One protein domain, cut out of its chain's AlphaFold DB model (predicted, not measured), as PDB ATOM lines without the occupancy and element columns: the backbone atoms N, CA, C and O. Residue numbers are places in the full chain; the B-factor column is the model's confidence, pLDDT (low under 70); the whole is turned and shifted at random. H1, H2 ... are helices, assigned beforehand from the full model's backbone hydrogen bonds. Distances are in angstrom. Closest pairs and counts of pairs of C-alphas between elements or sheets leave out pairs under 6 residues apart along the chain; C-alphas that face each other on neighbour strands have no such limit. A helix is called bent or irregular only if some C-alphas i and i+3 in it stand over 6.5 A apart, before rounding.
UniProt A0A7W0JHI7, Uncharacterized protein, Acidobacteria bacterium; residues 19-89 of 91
ATOM      1  N   GLU A  19      32.756  15.369  30.552       83.38
ATOM      2  CA  GLU A  19      33.331  14.034  30.346       83.38
ATOM      3  C   GLU A  19      34.750  14.088  29.772       83.38
ATOM      4  O   GLU A  19      35.613  13.316  30.183       83.38
ATOM      5  N   GLU A  20      35.020  15.020  28.857       85.75
ATOM      6  CA  GLU A  20      36.348  15.216  28.272       85.75
ATOM      7  C   GLU A  20      37.316  15.805  29.302       85.75
ATOM      8  O   GLU A  20      38.465  15.366  29.405       85.75
ATOM      9  N   VAL A  21      36.835  16.751  30.118       86.94
ATOM     10  CA  VAL A  21      37.566  17.264  31.279       86.94
ATOM     11  C   VAL A  21      37.886  16.106  32.216       86.94
ATOM     12  O   VAL A  21      39.044  15.918  32.574       86.94
ATOM     13  N   TYR A  22      36.910  15.284  32.589       85.94
ATOM     14  CA  TYR A  22      37.152  14.143  33.471       85.94
ATOM     15  C   TYR A  22      38.132  13.124  32.861       85.94
ATOM     16  O   TYR A  22      39.060  12.668  33.537       85.94
ATOM     17  N   GLY A  23      37.983  12.816  31.573       86.75
ATOM     18  CA  GLY A  23      38.864  11.925  30.817       86.75
ATOM     19  C   GLY A  23      40.316  12.398  30.807       86.75
ATOM     20  O   GLY A  23      41.226  11.597  30.998       86.75
ATOM     21  N   PHE A  24      40.545  13.708  30.690       87.88
ATOM     22  CA  PHE A  24      41.887  14.293  30.775       87.88
ATOM     23  C   PHE A  24      42.558  14.069  32.141       87.88
ATOM     24  O   PHE A  24      43.776  13.910  32.222       87.88
ATOM     25  N   HIS A  25      41.773  14.050  33.222       89.31
ATOM     26  CA  HIS A  25      42.277  13.895  34.588       89.31
ATOM     27  C   HIS A  25      42.301  12.442  35.071       89.31
ATOM     28  O   HIS A  25      42.736  12.188  36.196       89.31
ATOM     29  N   THR A  26      41.846  11.487  34.264       85.19
ATOM     30  CA  THR A  26      41.842  10.058  34.596       85.19
ATOM     31  C   THR A  26      42.824   9.289  33.717       85.19
ATOM     32  O   THR A  26      43.350   9.792  32.728       85.19
ATOM     33  N   GLY A  27      43.191   8.075  34.136       71.31
ATOM     34  CA  GLY A  27      44.066   7.228  33.320       71.31
ATOM     35  C   GLY A  27      43.399   6.757  32.026       71.31
ATOM     36  O   GLY A  27      42.174   6.754  31.938       71.31
ATOM     37  N   GLU A  28      44.207   6.332  31.043       65.44
ATOM     38  CA  GLU A  28      43.718   5.783  29.768       65.44
ATOM     39  C   GLU A  28      42.550   4.807  29.988       65.44
ATOM     40  O   GLU A  28      42.630   3.884  30.804       65.44
ATOM     41  N   GLY A  29      41.441   5.049  29.282       59.81
ATOM     42  CA  GLY A  29      40.227   4.233  29.354       59.81
ATOM     43  C   GLY A  29      39.263   4.558  30.501       59.81
ATOM     44  O   GLY A  29      38.402   3.728  30.791       59.81
ATOM     45  N   GLY A  30      39.406   5.694  31.202       59.44
ATOM     46  CA  GLY A  30      38.441   6.171  32.217       59.44
ATOM     47  C   GLY A  30      38.268   5.248  33.435       59.44
ATOM     48  O   GLY A  30      37.413   5.471  34.285       59.44
ATOM     49  N   SER A  31      39.085   4.197  33.512       58.94
ATOM     50  CA  SER A  31      39.006   3.118  34.502       58.94
ATOM     51  C   SER A  31      40.046   3.284  35.618       58.94
ATOM     52  O   SER A  31      40.037   2.553  36.608       58.94
ATOM     53  N   GLY A  32      40.970   4.233  35.452       65.44
ATOM     54  CA  GLY A  32      41.952   4.617  36.460       65.44
ATOM     55  C   GLY A  32      41.445   5.766  37.326       65.44
ATOM     56  O   GLY A  32      40.672   6.602  36.872       65.44
ATOM     57  N   GLY A  33      41.920   5.834  38.570       78.88
ATOM     58  CA  GLY A  33      41.663   6.987  39.435       78.88
ATOM     59  C   GLY A  33      42.173   8.309  38.845       78.88
ATOM     60  O   GLY A  33      42.952   8.323  37.888       78.88
ATOM     61  N   VAL A  34      41.761   9.417  39.454       87.75
ATOM     62  CA  VAL A  34      42.205  10.771  39.126       87.75
ATOM     63  C   VAL A  34      43.721  10.878  39.300       87.75
ATOM     64  O   VAL A  34      44.274  10.553  40.354       87.75
ATOM     65  N   ARG A  35      44.405  11.355  38.258       87.94
ATOM     66  CA  ARG A  35      45.852  11.578  38.223       87.94
ATOM     67  C   ARG A  35      46.155  12.960  37.654       87.94
ATOM     68  O   ARG A  35      46.056  13.202  36.458       87.94
ATOM     69  N   LEU A  36      46.615  13.858  38.520       88.62
ATOM     70  CA  LEU A  36      47.076  15.189  38.129       88.62
ATOM     71  C   LEU A  36      48.533  15.113  37.636       88.62
ATOM     72  O   LEU A  36      49.461  15.471  38.359       88.62
ATOM     73  N   HIS A  37      48.759  14.618  36.416       88.00
ATOM     74  CA  HIS A  37      50.110  14.396  35.856       88.00
ATOM     75  C   HIS A  37      50.994  15.659  35.815       88.00
ATOM     76  O   HIS A  37      52.218  15.577  35.849       88.00
ATOM     77  N   TYR A  38      50.367  16.831  35.785       88.94
ATOM     78  CA  TYR A  38      50.996  18.151  35.760       88.94
ATOM     79  C   TYR A  38      51.105  18.799  37.154       88.94
ATOM     80  O   TYR A  38      51.480  19.967  37.264       88.94
ATOM     81  N   TYR A  39      50.792  18.074  38.233       88.69
ATOM     82  CA  TYR A  39      50.826  18.599  39.603       88.69
ATOM     83  C   TYR A  39      52.172  19.247  39.953       88.69
ATOM     84  O   TYR A  39      52.208  20.366  40.460       88.69
ATOM     85  N   SER A  40      53.286  18.583  39.628       87.69
ATOM     86  CA  SER A  40      54.636  19.105  39.879       87.69
ATOM     87  C   SER A  40      54.894  20.428  39.156       87.69
ATOM     88  O   SER A  40      55.508  21.327  39.726       87.69
ATOM     89  N   GLN A  41      54.374  20.573  37.935       89.88
ATOM     90  CA  GLN A  41      54.495  21.794  37.140       89.88
ATOM     91  C   GLN A  41      53.706  22.944  37.770       89.88
ATOM     92  O   GLN A  41      54.224  24.054  37.888       89.88
ATOM     93  N   ILE A  42      52.480  22.684  38.238       89.69
ATOM     94  CA  ILE A  42      51.679  23.703  38.927       89.69
ATOM     95  C   ILE A  42      52.370  24.145  40.217       89.69
ATOM     96  O   ILE A  42      52.539  25.343  40.437       89.69
ATOM     97  N   VAL A  43      52.823  23.200  41.043       85.81
ATOM     98  CA  VAL A  43      53.492  23.522  42.312       85.81
ATOM     99  C   VAL A  43      54.785  24.312  42.086       85.81
ATOM    100  O   VAL A  43      55.061  25.249  42.832       85.81
ATOM    101  N   ALA A  44      55.558  23.990  41.045       86.62
ATOM    102  CA  ALA A  44      56.816  24.676  40.753       86.62
ATOM    103  C   ALA A  44      56.629  26.083  40.157       86.62
ATOM    104  O   ALA A  44      57.448  26.971  40.410       86.62
ATOM    105  N   HIS A  45      55.579  26.302  39.358       90.25
ATOM    106  CA  HIS A  45      55.507  27.482  38.488       90.25
ATOM    107  C   HIS A  45      54.329  28.419  38.761       90.25
ATOM    108  O   HIS A  45      54.439  29.611  38.469       90.25
ATOM    109  N   ALA A  46      53.232  27.943  39.356       85.50
ATOM    110  CA  ALA A  46      52.027  28.755  39.544       85.50
ATOM    111  C   ALA A  46      52.078  29.683  40.775       85.50
ATOM    112  O   ALA A  46      51.190  30.517  40.948       85.50
ATOM    113  N   ARG A  47      53.129  29.592  41.608       85.44
ATOM    114  CA  ARG A  47      53.354  30.455  42.787       85.44
ATOM    115  C   ARG A  47      52.111  30.517  43.689       85.44
ATOM    116  O   ARG A  47      51.614  29.481  44.116       85.44
ATOM    117  N   GLU A  48      51.603  31.717  43.970       85.25
ATOM    118  CA  GLU A  48      50.429  31.960  44.817       85.25
ATOM    119  C   GLU A  48      49.141  31.309  44.291       85.25
ATOM    120  O   GLU A  48      48.235  31.022  45.071       85.25
ATOM    121  N   PHE A  49      49.082  31.005  42.990       87.31
ATOM    122  CA  PHE A  49      47.936  30.355  42.361       87.31
ATOM    123  C   PHE A  49      47.995  28.832  42.427       87.31
ATOM    124  O   PHE A  49      46.994  28.198  42.124       87.31
ATOM    125  N   ALA A  50      49.120  28.228  42.832       88.31
ATOM    126  CA  ALA A  50      49.280  26.775  42.783       88.31
ATOM    127  C   ALA A  50      48.195  26.039  43.582       88.31
ATOM    128  O   ALA A  50      47.515  25.171  43.041       88.31
ATOM    129  N   VAL A  51      48.002  26.414  44.850       88.94
ATOM    130  CA  VAL A  51      47.009  25.770  45.723       88.94
ATOM    131  C   VAL A  51      45.574  26.065  45.270       88.94
ATOM    132  O   VAL A  51      44.866  25.095  45.011       88.94
ATOM    133  N   PRO A  52      45.145  27.333  45.075       90.31
ATOM    134  CA  PRO A  52      43.791  27.625  44.599       90.31
ATOM    135  C   PRO A  52      43.450  26.937  43.273       90.31
ATOM    136  O   PRO A  52      42.354  26.413  43.119       90.31
ATOM    137  N   LEU A  53      44.401  26.880  42.332       90.50
ATOM    138  CA  LEU A  53      44.198  26.219  41.043       90.50
ATOM    139  C   LEU A  53      43.943  24.719  41.214       90.50
ATOM    140  O   LEU A  53      43.022  24.177  40.607       90.50
ATOM    141  N   ILE A  54      44.742  24.045  42.043       91.12
ATOM    142  CA  ILE A  54      44.565  22.612  42.295       91.12
ATOM    143  C   ILE A  54      43.254  22.357  43.047       91.12
ATOM    144  O   ILE A  54      42.568  21.387  42.736       91.12
ATOM    145  N   GLU A  55      42.866  23.225  43.985       91.75
ATOM    146  CA  GLU A  55      41.578  23.123  44.679       91.75
ATOM    147  C   GLU A  55      40.396  23.225  43.714       91.75
ATOM    148  O   GLU A  55      39.525  22.358  43.746       91.75
ATOM    149  N   THR A  56      40.396  24.214  42.815       91.81
ATOM    150  CA  THR A  56      39.338  24.375  41.805       91.81
ATOM    151  C   THR A  56      39.253  23.170  40.870       91.81
ATOM    152  O   THR A  56      38.158  22.709  40.555       91.81
ATOM    153  N   ILE A  57      40.398  22.618  40.453       91.38
ATOM    154  CA  ILE A  57      40.428  21.398  39.634       91.38
ATOM    155  C   ILE A  57      39.810  20.225  40.405       91.38
ATOM    156  O   ILE A  57      38.967  19.514  39.866       91.38
ATOM    157  N   ILE A  58      40.195  20.027  41.669       91.44
ATOM    158  CA  ILE A  58      39.658  18.942  42.499       91.44
ATOM    159  C   ILE A  58      38.141  19.086  42.676       91.44
ATOM    160  O   ILE A  58      37.422  18.104  42.496       91.44
ATOM    161  N   GLU A  59      37.653  20.291  42.973       90.88
ATOM    162  CA  GLU A  59      36.220  20.578  43.129       90.88
ATOM    163  C   GLU A  59      35.418  20.256  41.862       90.88
ATOM    164  O   GLU A  59      34.325  19.702  41.959       90.88
ATOM    165  N   GLY A  60      35.975  20.529  40.677       88.88
ATOM    166  CA  GLY A  60      35.348  20.166  39.403       88.88
ATOM    167  C   GLY A  60      35.291  18.655  39.147       88.88
ATOM    168  O   GLY A  60      34.378  18.176  38.481       88.88
ATOM    169  N   LEU A  61      36.232  17.882  39.697       89.12
ATOM    170  CA  LEU A  61      36.317  16.432  39.484       89.12
ATOM    171  C   LEU A  61      35.509  15.616  40.500       89.12
ATOM    172  O   LEU A  61      35.062  14.511  40.185       89.12
ATOM    173  N   GLU A  62      35.321  16.128  41.718       88.69
ATOM    174  CA  GLU A  62      34.613  15.429  42.798       88.69
ATOM    175  C   GLU A  62      33.234  14.869  42.391       88.69
ATOM    176  O   GLU A  62      32.972  13.700  42.710       88.69
ATOM    177  N   PRO A  63      32.362  15.600  41.663       88.06
ATOM    178  CA  PRO A  63      31.045  15.100  41.267       88.06
ATOM    179  C   PRO A  63      31.104  13.819  40.427       88.06
ATOM    180  O   PRO A  63      30.311  12.906  40.654       88.06
ATOM    181  N   ALA A  64      32.088  13.702  39.534       85.31
ATOM    182  CA  ALA A  64      32.268  12.542  38.660       85.31
ATOM    183  C   ALA A  64      33.032  11.379  39.331       85.31
ATOM    184  O   ALA A  64      33.070  10.263  38.816       85.31
ATOM    185  N   CYS A  65      33.628  11.603  40.504       85.38
ATOM    186  CA  CYS A  65      34.418  10.591  41.201       85.38
ATOM    187  C   CYS A  65      33.564   9.595  41.998       85.38
ATOM    188  O   CYS A  65      32.613   9.963  42.691       85.38
ATOM    189  N   ALA A  66      33.985   8.327  42.017       87.25
ATOM    190  CA  ALA A  66      33.447   7.325  42.935       87.25
ATOM    191  C   ALA A  66      33.710   7.710  44.413       87.25
ATOM    192  O   ALA A  66      34.695   8.393  44.707       87.25
ATOM    193  N   PRO A  67      32.914   7.227  45.390       86.62
ATOM    194  CA  PRO A  67      33.054   7.622  46.799       86.62
ATOM    195  C   PRO A  67      34.445   7.383  47.401       86.62
ATOM    196  O   PRO A  67      34.916   8.168  48.222       86.62
ATOM    197  N   GLY A  68      35.116   6.296  47.001       85.75
ATOM    198  CA  GLY A  68      36.493   6.019  47.418       85.75
ATOM    199  C   GLY A  68      37.481   7.060  46.898       85.75
ATOM    200  O   GLY A  68      38.385   7.465  47.626       85.75
ATOM    201  N   GLU A  69      37.261   7.540  45.677       87.88
ATOM    202  CA  GLU A  69      38.116   8.532  45.042       87.88
ATOM    203  C   GLU A  69      37.896   9.936  45.604       87.88
ATOM    204  O   GLU A  69      38.854  10.623  45.950       87.88
ATOM    205  N   ARG A  70      36.634  10.316  45.838       89.62
ATOM    206  CA  ARG A  70      36.292  11.573  46.527       89.62
ATOM    207  C   ARG A  70      37.011  11.698  47.870       89.62
ATOM    208  O   ARG A  70      37.509  12.763  48.217       89.62
ATOM    209  N   ARG A  71      37.129  10.598  48.627       89.50
ATOM    210  CA  ARG A  71      37.881  10.593  49.893       89.50
ATOM    211  C   ARG A  71      39.374  10.854  49.690       89.50
ATOM    212  O   ARG A  71      39.945  11.618  50.464       89.50
ATOM    213  N   ARG A  72      40.000  10.257  48.667       89.94
ATOM    214  CA  ARG A  72      41.415  10.513  48.339       89.94
ATOM    215  C   ARG A  72      41.638  11.976  47.952       89.94
ATOM    216  O   ARG A  72      42.551  12.604  48.484       89.94
ATOM    217  N   LEU A  73      40.763  12.534  47.116       89.88
ATOM    218  CA  LEU A  73      40.798  13.947  46.727       89.88
ATOM    219  C   LEU A  73      40.596  14.895  47.919       89.88
ATOM    220  O   LEU A  73      41.339  15.864  48.072       89.88
ATOM    221  N   CYS A  74      39.675  14.572  48.829       89.44
ATOM    222  CA  CYS A  74      39.458  15.341  50.056       89.44
ATOM    223  C   CYS A  74      40.711  15.374  50.951       89.44
ATOM    224  O   CYS A  74      41.051  16.423  51.507       89.44
ATOM    225  N   VAL A  75      41.423  14.248  51.084       89.38
ATOM    226  CA  VAL A  75      42.697  14.198  51.823       89.38
ATOM    227  C   VAL A  75      43.743  15.088  51.152       89.38
ATOM    228  O   VAL A  75      44.360  15.902  51.839       89.38
ATOM    229  N   LEU A  76      43.890  15.003  49.826       87.31
ATOM    230  CA  LEU A  76      44.816  15.850  49.069       87.31
ATOM    231  C   LEU A  76      44.521  17.345  49.270       87.31
ATOM    232  O   LEU A  76      45.434  18.108  49.585       87.31
ATOM    233  N   LYS A  77      43.251  17.758  49.171       88.44
ATOM    234  CA  LYS A  77      42.823  19.145  49.417       88.44
ATOM    235  C   LYS A  77      43.219  19.625  50.814       88.44
ATOM    236  O   LYS A  77      43.822  20.686  50.963       88.44
ATOM    237  N   LYS A  78      42.970  18.814  51.847       87.00
ATOM    238  CA  LYS A  78      43.377  19.137  53.228       87.00
ATOM    239  C   LYS A  78      44.893  19.275  53.372       87.00
ATOM    240  O   LYS A  78      45.347  20.176  54.075       87.00
ATOM    241  N   SER A  79      45.675  18.424  52.709       85.31
ATOM    242  CA  SER A  79      47.138  18.527  52.699       85.31
ATOM    243  C   SER A  79      47.627  19.814  52.027       85.31
ATOM    244  O   SER A  79      48.531  20.461  52.553       85.31
ATOM    245  N   LEU A  80      47.005  20.229  50.919       82.56
ATOM    246  CA  LEU A  80      47.343  21.469  50.207       82.56
ATOM    247  C   LEU A  80      47.038  22.724  51.038       82.56
ATOM    248  O   LEU A  80      47.868  23.631  51.126       82.56
ATOM    249  N   ILE A  81      45.884  22.754  51.714       82.38
ATOM    250  CA  ILE A  81      45.521  23.831  52.650       82.38
ATOM    251  C   ILE A  81      46.540  23.916  53.790       82.38
ATOM    252  O   ILE A  81      46.967  25.010  54.172       82.38
ATOM    253  N   TRP A  82      46.971  22.765  54.310       76.00
ATOM    254  CA  TRP A  82      48.001  22.707  55.343       76.00
ATOM    255  C   TRP A  82      49.351  23.239  54.856       76.00
ATOM    256  O   TRP A  82      49.972  24.034  55.562       76.00
ATOM    257  N   GLN A  83      49.786  22.873  53.646       74.31
ATOM    258  CA  GLN A  83      51.012  23.403  53.038       74.31
ATOM    259  C   GLN A  83      50.961  24.923  52.867       74.31
ATOM    260  O   GLN A  83      51.938  25.605  53.168       74.31
ATOM    261  N   ARG A  84      49.816  25.468  52.443       74.62
ATOM    262  CA  ARG A  84      49.606  26.919  52.344       74.62
ATOM    263  C   ARG A  84      49.664  27.601  53.713       74.62
ATOM    264  O   ARG A  84      50.313  28.634  53.851       74.62
ATOM    265  N   THR A  85      48.995  27.024  54.711       72.88
ATOM    266  CA  THR A  85      48.892  27.602  56.060       72.88
ATOM    267  C   THR A  85      50.239  27.598  56.782       72.88
ATOM    268  O   THR A  85      50.632  28.621  57.329       72.88
ATOM    269  N   LEU A  86      50.979  26.484  56.750       65.38
ATOM    270  CA  LEU A  86      52.276  26.368  57.433       65.38
ATOM    271  C   LEU A  86      53.442  26.938  56.622       65.38
ATOM    272  O   LEU A  86      54.363  27.488  57.211       65.38
ATOM    273  N   GLY A  87      53.406  26.871  55.288       61.34
ATOM    274  CA  GLY A  87      54.434  27.481  54.437       61.34
ATOM    275  C   GLY A  87      54.459  29.013  54.510       61.34
ATOM    276  O   GLY A  87      55.489  29.623  54.230       61.34
ATOM    277  N   GLY A  88      53.345  29.635  54.917       55.56
ATOM    278  CA  GLY A  88      53.268  31.064  55.238       55.56
ATOM    279  C   GLY A  88      53.759  31.423  56.647       55.56
ATOM    280  O   GLY A  88      54.073  32.585  56.898       55.56
ATOM    281  N   VAL A  89      53.876  30.444  57.552       45.66
ATOM    282  CA  VAL A  89      54.462  30.618  58.888       45.66
ATOM    283  C   VAL A  89      55.968  30.395  58.769       45.66
ATOM    284  O   VAL A  89      56.485  29.302  58.982       45.66
TER     285      VAL A  89
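AT A GLANCE: This is residues 19 to 89 of the 91 residues of an uncharacterized protein of Acidobacteria bacterium (UniProt A0A7W0JHI7). Two long helices, H3 and H4, lie side by side as an antiparallel hairpin, and two short helices sit at the two ends of H3: H2 packs on its first part, and H1 is near its last part. A long link without a named element, residues 26 to 38, joins H1 to H2. The printed part has 71 residues with four named helices, in the order H1, H2, H3, H4, and no named strand; the class is all helix. It is compact, with a radius of gyration of the C-alphas of 12.6 A, yet elongated in outline, spanning 41 by 24 by 15 A.

IN THESE COORDINATES: H1 is residues 19 to 25, beginning at C-alpha 19 (33.331, 14.034, 30.346). H2 is residues 39 to 45. H3 is residues 47 to 64, 28.0 A long, from C-alpha 47 at (53.354, 30.455, 42.787). It is irregular: C-alphas 48 and 51 are 7.1 A apart. H4, residues 67 to 87, is 30.2 A long and ends at C-alpha 87 (54.434, 27.481, 54.437).

HOW THE PARTS SIT: H1 is close to H3 but not clearly touching; their closest C-alphas, Tyr 22 and Leu 61, are 6.5 A apart. They run opposite ways at a steep tilt of 49 degrees. H2 and H3 form a helical hairpin at a shallow tilt of 25 degrees, opposite ways. H3 touches H2 with residues 50 to 54 alone; the closest C-alphas, Val 43 and Ala 50, are 5.3 A apart. H3 and H4 touch as another helical hairpin, opposite ways at a shallow tilt of 14 degrees, with the C-alphas of Glu 62 and Arg 70 closest at 5.6 A. H4 is apart from H1 and H2. Every O i to N i+4 pair is within hydrogen-bond range in H1, H2 and H4, and 10 of 14 are in H3.

THE WHOLE: The C-alphas farthest apart, Gly 29 and Val 89, are 42.1 A from each other. The printed part has no cut. The link from H1 to H2 is long; those from H2 to H3 and from H3 to H4 are tight. The mean pLDDT of the printed part is 83.2, with residues 28 to 32 and 86 to 89 under 70.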